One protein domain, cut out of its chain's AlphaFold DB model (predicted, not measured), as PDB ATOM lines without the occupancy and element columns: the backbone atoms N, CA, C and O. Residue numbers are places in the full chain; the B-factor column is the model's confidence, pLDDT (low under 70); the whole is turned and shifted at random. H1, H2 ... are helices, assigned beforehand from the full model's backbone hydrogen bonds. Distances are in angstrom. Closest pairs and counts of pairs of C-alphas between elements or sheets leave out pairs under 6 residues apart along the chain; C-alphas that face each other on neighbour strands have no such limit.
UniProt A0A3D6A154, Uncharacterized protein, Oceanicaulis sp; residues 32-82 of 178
ATOM      1  N   PRO A  32      -9.196 -32.412 -59.920       91.56
ATOM      2  CA  PRO A  32     -10.364 -33.170 -59.461       91.56
ATOM      3  C   PRO A  32     -10.357 -33.477 -57.954       91.56
ATOM      4  O   PRO A  32     -11.416 -33.576 -57.340       91.56
ATOM      5  N   GLU A  33      -9.175 -33.619 -57.352       88.56
ATOM      6  CA  GLU A  33      -8.992 -33.826 -55.913       88.56
ATOM      7  C   GLU A  33      -9.335 -32.565 -55.108       88.56
ATOM      8  O   GLU A  33      -9.949 -32.665 -54.046       88.56
ATOM      9  N   MET A  34      -8.988 -31.384 -55.636       91.75
ATOM     10  CA  MET A  34      -9.355 -30.090 -55.056       91.75
ATOM     11  C   MET A  34     -10.876 -29.913 -55.085       91.75
ATOM     12  O   MET A  34     -11.481 -29.723 -54.033       91.75
ATOM     13  N   GLU A  35     -11.504 -30.093 -56.251       93.50
ATOM     14  CA  GLU A  35     -12.966 -30.026 -56.408       93.50
ATOM     15  C   GLU A  35     -13.687 -30.983 -55.441       93.50
ATOM     16  O   GLU A  35     -14.627 -30.595 -54.746       93.50
ATOM     17  N   ALA A  36     -13.224 -32.235 -55.343       93.00
ATOM     18  CA  ALA A  36     -13.814 -33.229 -54.451       93.00
ATOM     19  C   ALA A  36     -13.695 -32.840 -52.965       93.00
ATOM     20  O   ALA A  36     -14.659 -32.995 -52.210       93.00
ATOM     21  N   ALA A  37     -12.540 -32.315 -52.544       93.62
ATOM     22  CA  ALA A  37     -12.332 -31.852 -51.175       93.62
ATOM     23  C   ALA A  37     -13.157 -30.588 -50.861       93.62
ATOM     24  O   ALA A  37     -13.735 -30.494 -49.777       93.62
ATOM     25  N   ARG A  38     -13.298 -29.664 -51.824       94.75
ATOM     26  CA  ARG A  38     -14.151 -28.470 -51.710       94.75
ATOM     27  C   ARG A  38     -15.620 -28.840 -51.523       94.75
ATOM     28  O   ARG A  38     -16.250 -28.377 -50.576       94.75
ATOM     29  N   LEU A  39     -16.154 -29.714 -52.379       95.31
ATOM     30  CA  LEU A  39     -17.545 -30.172 -52.301       95.31
ATOM     31  C   LEU A  39     -17.838 -30.921 -50.992       95.31
ATOM     32  O   LEU A  39     -18.917 -30.761 -50.421       95.31
ATOM     33  N   LEU A  40     -16.882 -31.715 -50.489       94.81
ATOM     34  CA  LEU A  40     -17.001 -32.371 -49.185       94.81
ATOM     35  C   LEU A  40     -17.031 -31.345 -48.041       94.81
ATOM     36  O   LEU A  40     -17.900 -31.430 -47.174       94.81
ATOM     37  N   HIS A  41     -16.121 -30.367 -48.055       95.81
ATOM     38  CA  HIS A  41     -16.091 -29.281 -47.076       95.81
ATOM     39  C   HIS A  41     -17.406 -28.488 -47.073       95.81
ATOM     40  O   HIS A  41     -18.027 -28.354 -46.022       95.81
ATOM     41  N   GLU A  42     -17.890 -28.044 -48.236       95.06
ATOM     42  CA  GLU A  42     -19.159 -27.313 -48.363       95.06
ATOM     43  C   GLU A  42     -20.361 -28.117 -47.841       95.06
ATOM     44  O   GLU A  42     -21.220 -27.566 -47.152       95.06
ATOM     45  N   ALA A  43     -20.416 -29.424 -48.124       95.00
ATOM     46  CA  ALA A  43     -21.510 -30.286 -47.685       95.00
ATOM     47  C   ALA A  43     -21.516 -30.537 -46.165       95.00
ATOM     48  O   ALA A  43     -22.584 -30.535 -45.551       95.00
ATOM     49  N   VAL A  44     -20.346 -30.757 -45.555       95.25
ATOM     50  CA  VAL A  44     -20.226 -31.123 -44.130       95.25
ATOM     51  C   VAL A  44     -20.184 -29.885 -43.222       95.25
ATOM     52  O   VAL A  44     -20.762 -29.891 -42.135       95.25
ATOM     53  N   CYS A  45     -19.572 -28.786 -43.669       96.12
ATOM     54  CA  CYS A  45     -19.439 -27.552 -42.888       96.12
ATOM     55  C   CYS A  45     -20.609 -26.568 -43.021       96.12
ATOM     56  O   CYS A  45     -20.579 -25.513 -42.390       96.12
ATOM     57  N   ALA A  46     -21.669 -26.893 -43.771       93.00
ATOM     58  CA  ALA A  46     -22.821 -26.005 -43.976       93.00
ATOM     59  C   ALA A  46     -23.472 -25.488 -42.668       93.00
ATOM     60  O   ALA A  46     -24.032 -24.392 -42.647       93.00
ATOM     61  N   ASN A  47     -23.379 -26.256 -41.575       89.19
ATOM     62  CA  ASN A  47     -23.911 -25.896 -40.254       89.19
ATOM     63  C   ASN A  47     -22.890 -25.199 -39.327       89.19
ATOM     64  O   ASN A  47     -23.246 -24.830 -38.209       89.19
ATOM     65  N   TRP A  48     -21.647 -24.994 -39.777       92.50
ATOM     66  CA  TRP A  48     -20.518 -24.509 -38.971       92.50
ATOM     67  C   TRP A  48     -19.884 -23.216 -39.533       92.50
ATOM     68  O   TRP A  48     -18.701 -23.198 -39.868       92.50
ATOM     69  N   PRO A  49     -20.639 -22.101 -39.639       85.88
ATOM     70  CA  PRO A  49     -20.140 -20.848 -40.218       85.88
ATOM     71  C   PRO A  49     -19.177 -20.062 -39.307       85.88
ATOM     72  O   PRO A  49     -18.553 -19.110 -39.770       85.88
ATOM     73  N   ASP A  50     -19.074 -20.419 -38.022       91.69
ATOM     74  CA  ASP A  50     -18.120 -19.841 -37.069       91.69
ATOM     75  C   ASP A  50     -17.018 -20.868 -36.742       91.69
ATOM     76  O   ASP A  50     -17.302 -21.864 -36.063       91.69
ATOM     77  N   PRO A  51     -15.761 -20.636 -37.174       86.62
ATOM     78  CA  PRO A  51     -14.639 -21.518 -36.871       86.62
ATOM     79  C   PRO A  51     -14.375 -21.704 -35.372       86.62
ATOM     80  O   PRO A  51     -13.919 -22.771 -34.971       86.62
ATOM     81  N   HIS A  52     -14.655 -20.710 -34.522       89.12
ATOM     82  CA  HIS A  52     -14.428 -20.850 -33.081       89.12
ATOM     83  C   HIS A  52     -15.446 -21.804 -32.452       89.12
ATOM     84  O   HIS A  52     -15.054 -22.748 -31.767       89.12
ATOM     85  N   ALA A  53     -16.735 -21.620 -32.757       91.56
ATOM     86  CA  ALA A  53     -17.788 -22.536 -32.325       91.56
ATOM     87  C   ALA A  53     -17.586 -23.967 -32.863       91.56
ATOM     88  O   ALA A  53     -17.851 -24.927 -32.141       91.56
ATOM     89  N   LEU A  54     -17.079 -24.110 -34.096       94.06
ATOM     90  CA  LEU A  54     -16.674 -25.391 -34.684       94.06
ATOM     91  C   LEU A  54     -15.602 -26.090 -33.836       94.06
ATOM     92  O   LEU A  54     -15.817 -27.219 -33.397       94.06
ATOM     93  N   TYR A  55     -14.472 -25.422 -33.575       90.44
ATOM     94  CA  TYR A  55     -13.386 -26.015 -32.791       90.44
ATOM     95  C   TYR A  55     -13.838 -26.365 -31.368       90.44
ATOM     96  O   TYR A  55     -13.575 -27.476 -30.905       90.44
ATOM     97  N   ASP A  56     -14.551 -25.470 -30.681       91.31
ATOM     98  CA  ASP A  56     -15.042 -25.735 -29.323       91.31
ATOM     99  C   ASP A  56     -16.005 -26.933 -29.286       91.31
ATOM    100  O   ASP A  56     -15.891 -27.787 -28.403       91.31
ATOM    101  N   ALA A  57     -16.908 -27.053 -30.266       93.56
ATOM    102  CA  ALA A  57     -17.816 -28.192 -30.374       93.56
ATOM    103  C   ALA A  57     -17.080 -29.503 -30.701       93.56
ATOM    104  O   ALA A  57     -17.389 -30.541 -30.110       93.56
ATOM    105  N   ALA A  58     -16.080 -29.472 -31.588       93.50
ATOM    106  CA  ALA A  58     -15.267 -30.642 -31.911       93.50
ATOM    107  C   ALA A  58     -14.485 -31.141 -30.683       93.50
ATOM    108  O   ALA A  58     -14.426 -32.345 -30.423       93.50
ATOM    109  N   TRP A  59     -13.953 -30.224 -29.869       90.81
ATOM    110  CA  TRP A  59     -13.293 -30.551 -28.603       90.81
ATOM    111  C   TRP A  59     -14.248 -31.033 -27.505       90.81
ATOM    112  O   TRP A  59     -13.833 -31.830 -26.668       90.81
ATOM    113  N   GLN A  60     -15.520 -30.635 -27.544       90.94
ATOM    114  CA  GLN A  60     -16.596 -31.200 -26.715       90.94
ATOM    115  C   GLN A  60     -17.112 -32.562 -27.225       90.94
ATOM    116  O   GLN A  60     -18.025 -33.130 -26.629       90.94
ATOM    117  N   GLY A  61     -16.540 -33.111 -28.304       90.69
ATOM    118  CA  GLY A  61     -16.922 -34.415 -28.848       90.69
ATOM    119  C   GLY A  61     -18.161 -34.393 -29.747       90.69
ATOM    120  O   GLY A  61     -18.821 -35.417 -29.907       90.69
ATOM    121  N   ASN A  62     -18.507 -33.252 -30.349       94.88
ATOM    122  CA  ASN A  62     -19.533 -33.211 -31.389       94.88
ATOM    123  C   ASN A  62     -18.980 -33.824 -32.693       94.88
ATOM    124  O   ASN A  62     -18.038 -33.291 -33.278       94.88
ATOM    125  N   LEU A  63     -19.565 -34.937 -33.151       95.75
ATOM    126  CA  LEU A  63     -19.103 -35.648 -34.351       95.75
ATOM    127  C   LEU A  63     -19.254 -34.828 -35.639       95.75
ATOM    128  O   LEU A  63     -18.325 -34.824 -36.440       95.75
ATOM    129  N   ASP A  64     -20.347 -34.078 -35.808       96.38
ATOM    130  CA  ASP A  64     -20.559 -33.230 -36.992       96.38
ATOM    131  C   ASP A  64     -19.521 -32.094 -37.057       96.38
ATOM    132  O   ASP A  64     -19.095 -31.685 -38.138       96.38
ATOM    133  N   ALA A  65     -19.095 -31.583 -35.895       96.56
ATOM    134  CA  ALA A  65     -18.014 -30.604 -35.795       96.56
ATOM    135  C   ALA A  65     -16.658 -31.229 -36.157       96.56
ATOM    136  O   ALA A  65     -15.905 -30.667 -36.948       96.56
ATOM    137  N   ILE A  66     -16.362 -32.421 -35.628       96.31
ATOM    138  CA  ILE A  66     -15.132 -33.158 -35.951       96.31
ATOM    139  C   ILE A  66     -15.061 -33.461 -37.455       96.31
ATOM    140  O   ILE A  66     -14.008 -33.274 -38.061       96.31
ATOM    141  N   ASP A  67     -16.171 -33.867 -38.074       96.88
ATOM    142  CA  ASP A  67     -16.225 -34.165 -39.508       96.88
ATOM    143  C   ASP A  67     -16.064 -32.913 -40.380       96.88
ATOM    144  O   ASP A  67     -15.404 -32.976 -41.420       96.88
ATOM    145  N   CYS A  68     -16.581 -31.758 -39.946       97.38
ATOM    146  CA  CYS A  68     -16.318 -30.488 -40.622       97.38
ATOM    147  C   CYS A  68     -14.853 -30.036 -40.475       97.38
ATOM    148  O   CYS A  68     -14.251 -29.593 -41.454       97.38
ATOM    149  N   GLU A  69     -14.240 -30.176 -39.297       95.56
ATOM    150  CA  GLU A  69     -12.816 -29.863 -39.097       95.56
ATOM    151  C   GLU A  69     -11.935 -30.733 -40.009       95.56
ATOM    152  O   GLU A  69     -11.093 -30.217 -40.738       95.56
ATOM    153  N   ILE A  70     -12.230 -32.034 -40.073       96.12
ATOM    154  CA  ILE A  70     -11.606 -33.001 -40.986       96.12
ATOM    155  C   ILE A  70     -11.766 -32.590 -42.456       96.12
ATOM    156  O   ILE A  70     -10.789 -32.585 -43.201       96.12
ATOM    157  N   ALA A  71     -12.975 -32.231 -42.895       95.81
ATOM    158  CA  ALA A  71     -13.206 -31.815 -44.280       95.81
ATOM    159  C   ALA A  71     -12.499 -30.485 -44.613       95.81
ATOM    160  O   ALA A  71     -12.002 -30.304 -45.723       95.81
ATOM    161  N   SER A  72     -12.406 -29.575 -43.639       94.19
ATOM    162  CA  SER A  72     -11.661 -28.313 -43.743       94.19
ATOM    163  C   SER A  72     -10.152 -28.532 -43.856       94.19
ATOM    164  O   SER A  72      -9.474 -27.806 -44.584       94.19
ATOM    165  N   ASP A  73      -9.627 -29.527 -43.145       93.44
ATOM    166  CA  ASP A  73      -8.227 -29.935 -43.199       93.44
ATOM    167  C   ASP A  73      -7.891 -30.601 -44.541       93.44
ATOM    168  O   ASP A  73      -6.959 -30.163 -45.210       93.44
ATOM    169  N   GLU A  74      -8.693 -31.562 -45.012       93.38
ATOM    170  CA  GLU A  74      -8.490 -32.195 -46.327       93.38
ATOM    171  C   GLU A  74      -8.596 -31.186 -47.487       93.38
ATOM    172  O   GLU A  74      -7.776 -31.218 -48.407       93.38
ATOM    173  N   TRP A  75      -9.526 -30.223 -47.419       92.69
ATOM    174  CA  TRP A  75      -9.566 -29.094 -48.357       92.69
ATOM    175  C   TRP A  75      -8.288 -28.249 -48.286       92.69
ATOM    176  O   TRP A  75      -7.687 -27.956 -49.321       92.69
ATOM    177  N   ARG A  76      -7.804 -27.921 -47.078       90.81
ATOM    178  CA  ARG A  76      -6.542 -27.188 -46.897       90.81
ATOM    179  C   ARG A  76      -5.358 -27.939 -47.504       90.81
ATOM    180  O   ARG A  76      -4.506 -27.295 -48.110       90.81
ATOM    181  N   PHE A  77      -5.294 -29.263 -47.369       90.81
ATOM    182  CA  PHE A  77      -4.211 -30.077 -47.929       90.81
ATOM    183  C   PHE A  77      -4.276 -30.141 -49.456       90.81
ATOM    184  O   PHE A  77      -3.238 -30.021 -50.100       90.81
ATOM    185  N   ALA A  78      -5.476 -30.252 -50.037       89.56
ATOM    186  CA  ALA A  78      -5.655 -30.239 -51.488       89.56
ATOM    187  C   ALA A  78      -5.190 -28.914 -52.127       89.56
ATOM    188  O   ALA A  78      -4.599 -28.933 -53.204       89.56
ATOM    189  N   ILE A  79      -5.394 -27.772 -51.453       88.62
ATOM    190  CA  ILE A  79      -4.972 -26.446 -51.953       88.62
ATOM    191  C   ILE A  79      -3.558 -26.012 -51.543       88.62
ATOM    192  O   ILE A  79      -3.055 -25.014 -52.058       88.62
ATOM    193  N   SER A  80      -2.902 -26.730 -50.628       85.56
ATOM    194  CA  SER A  80      -1.584 -26.356 -50.095       85.56
ATOM    195  C   SER A  80      -0.480 -27.251 -50.650       85.56
ATOM    196  O   SER A  80      -0.212 -28.335 -50.130       85.56
ATOM    197  N   THR A  81       0.233 -26.772 -51.672       75.62
ATOM    198  CA  THR A  81       1.420 -27.460 -52.197       75.62
ATOM    199  C   THR A  81       2.491 -27.595 -51.112       75.62
ATOM    200  O   THR A  81       3.099 -26.597 -50.724       75.62
ATOM    201  N   GLY A  82       2.750 -28.823 -50.653       66.81
ATOM    202  CA  GLY A  82       3.816 -29.112 -49.687       66.81
ATOM    203  C   GLY A  82       3.480 -28.780 -48.230       66.81
ATOM    204  O   GLY A  82       4.364 -28.351 -47.498       66.81
TER     205      GLY A  82
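This is residues 32 to 82 of the 178 residues of an uncharacterized protein of Oceanicaulis sp (UniProt A0A3D6A154). Two long helices, H3 and H1, lie side by side and run opposite ways, and the short helix H2 sits across one end of H3, near where H3 begins. H3 touches both of the others, while H1 and H2 meet each other nowhere; after H3 the last residues, 80 to 82, trail off at the other end. The printed part has 51 residues with three named helices, in the order H1, H2, H3 along the chain, and no named strand; its class is all helix. It is compact, with a radius of gyration of the C-alphas of 11.0 A, and the C-alphas span 32 by 22 by 16 A along their three main axes.

Begin with H3, the longest helix, residues 63 to 79. Find C-alpha 63 at (-19.103, -35.648, -34.351); from there the helix runs 24.4 A to C-alpha 79 at (-4.972, -26.446, -51.953). Then look back to the first printed residue, Pro 32, whose C-alpha stands at (-10.364, -33.170, -59.461). Here H1 begins, residues 32 to 45, and it runs 19.7 A to C-alpha 45. Between these two in the chain you will find H2, residues 51 to 59, which measures 12.3 A from first to last C-alpha.

Start from H3 and look first at His 41 and Ala 71, whose C-alphas, 4.7 A apart, are the closest of H1 and H3. The two helices touch, with 23 pairs of C-alphas within 8 A. They run opposite ways at a shallow tilt of 26 degrees, and their centres are 9.0 A apart. Now go to residues 64 to 69 of H3, the part of it that touches H2. The closest C-alphas of H2 and H3 are those of Ala 58 and Ala 65, 4.8 A apart. H2 and H3 run opposite ways at a steep tilt of 57 degrees. H1 and H2 follow each other in the chain but are apart, with no C-alpha of the one within 8 A of the other. In the backbones of H1, H2 and H3, every O i to N i+4 pair is within hydrogen-bond range.

Look for the two C-alphas farthest apart at Pro 32 and Gln 60, 33.4 A from each other. The first and last printed C-alphas, those of Pro 32 and Gly 82, are 17.7 A apart. The printed part has no cut. The link from H1 to H2, with 5 residues, and the link from H2 to H3, with 3 residues, are both tight. In the B-factor column the mean pLDDT of the printed part is 92.0, and one printed residue, Gly 82, is under 70 in this model.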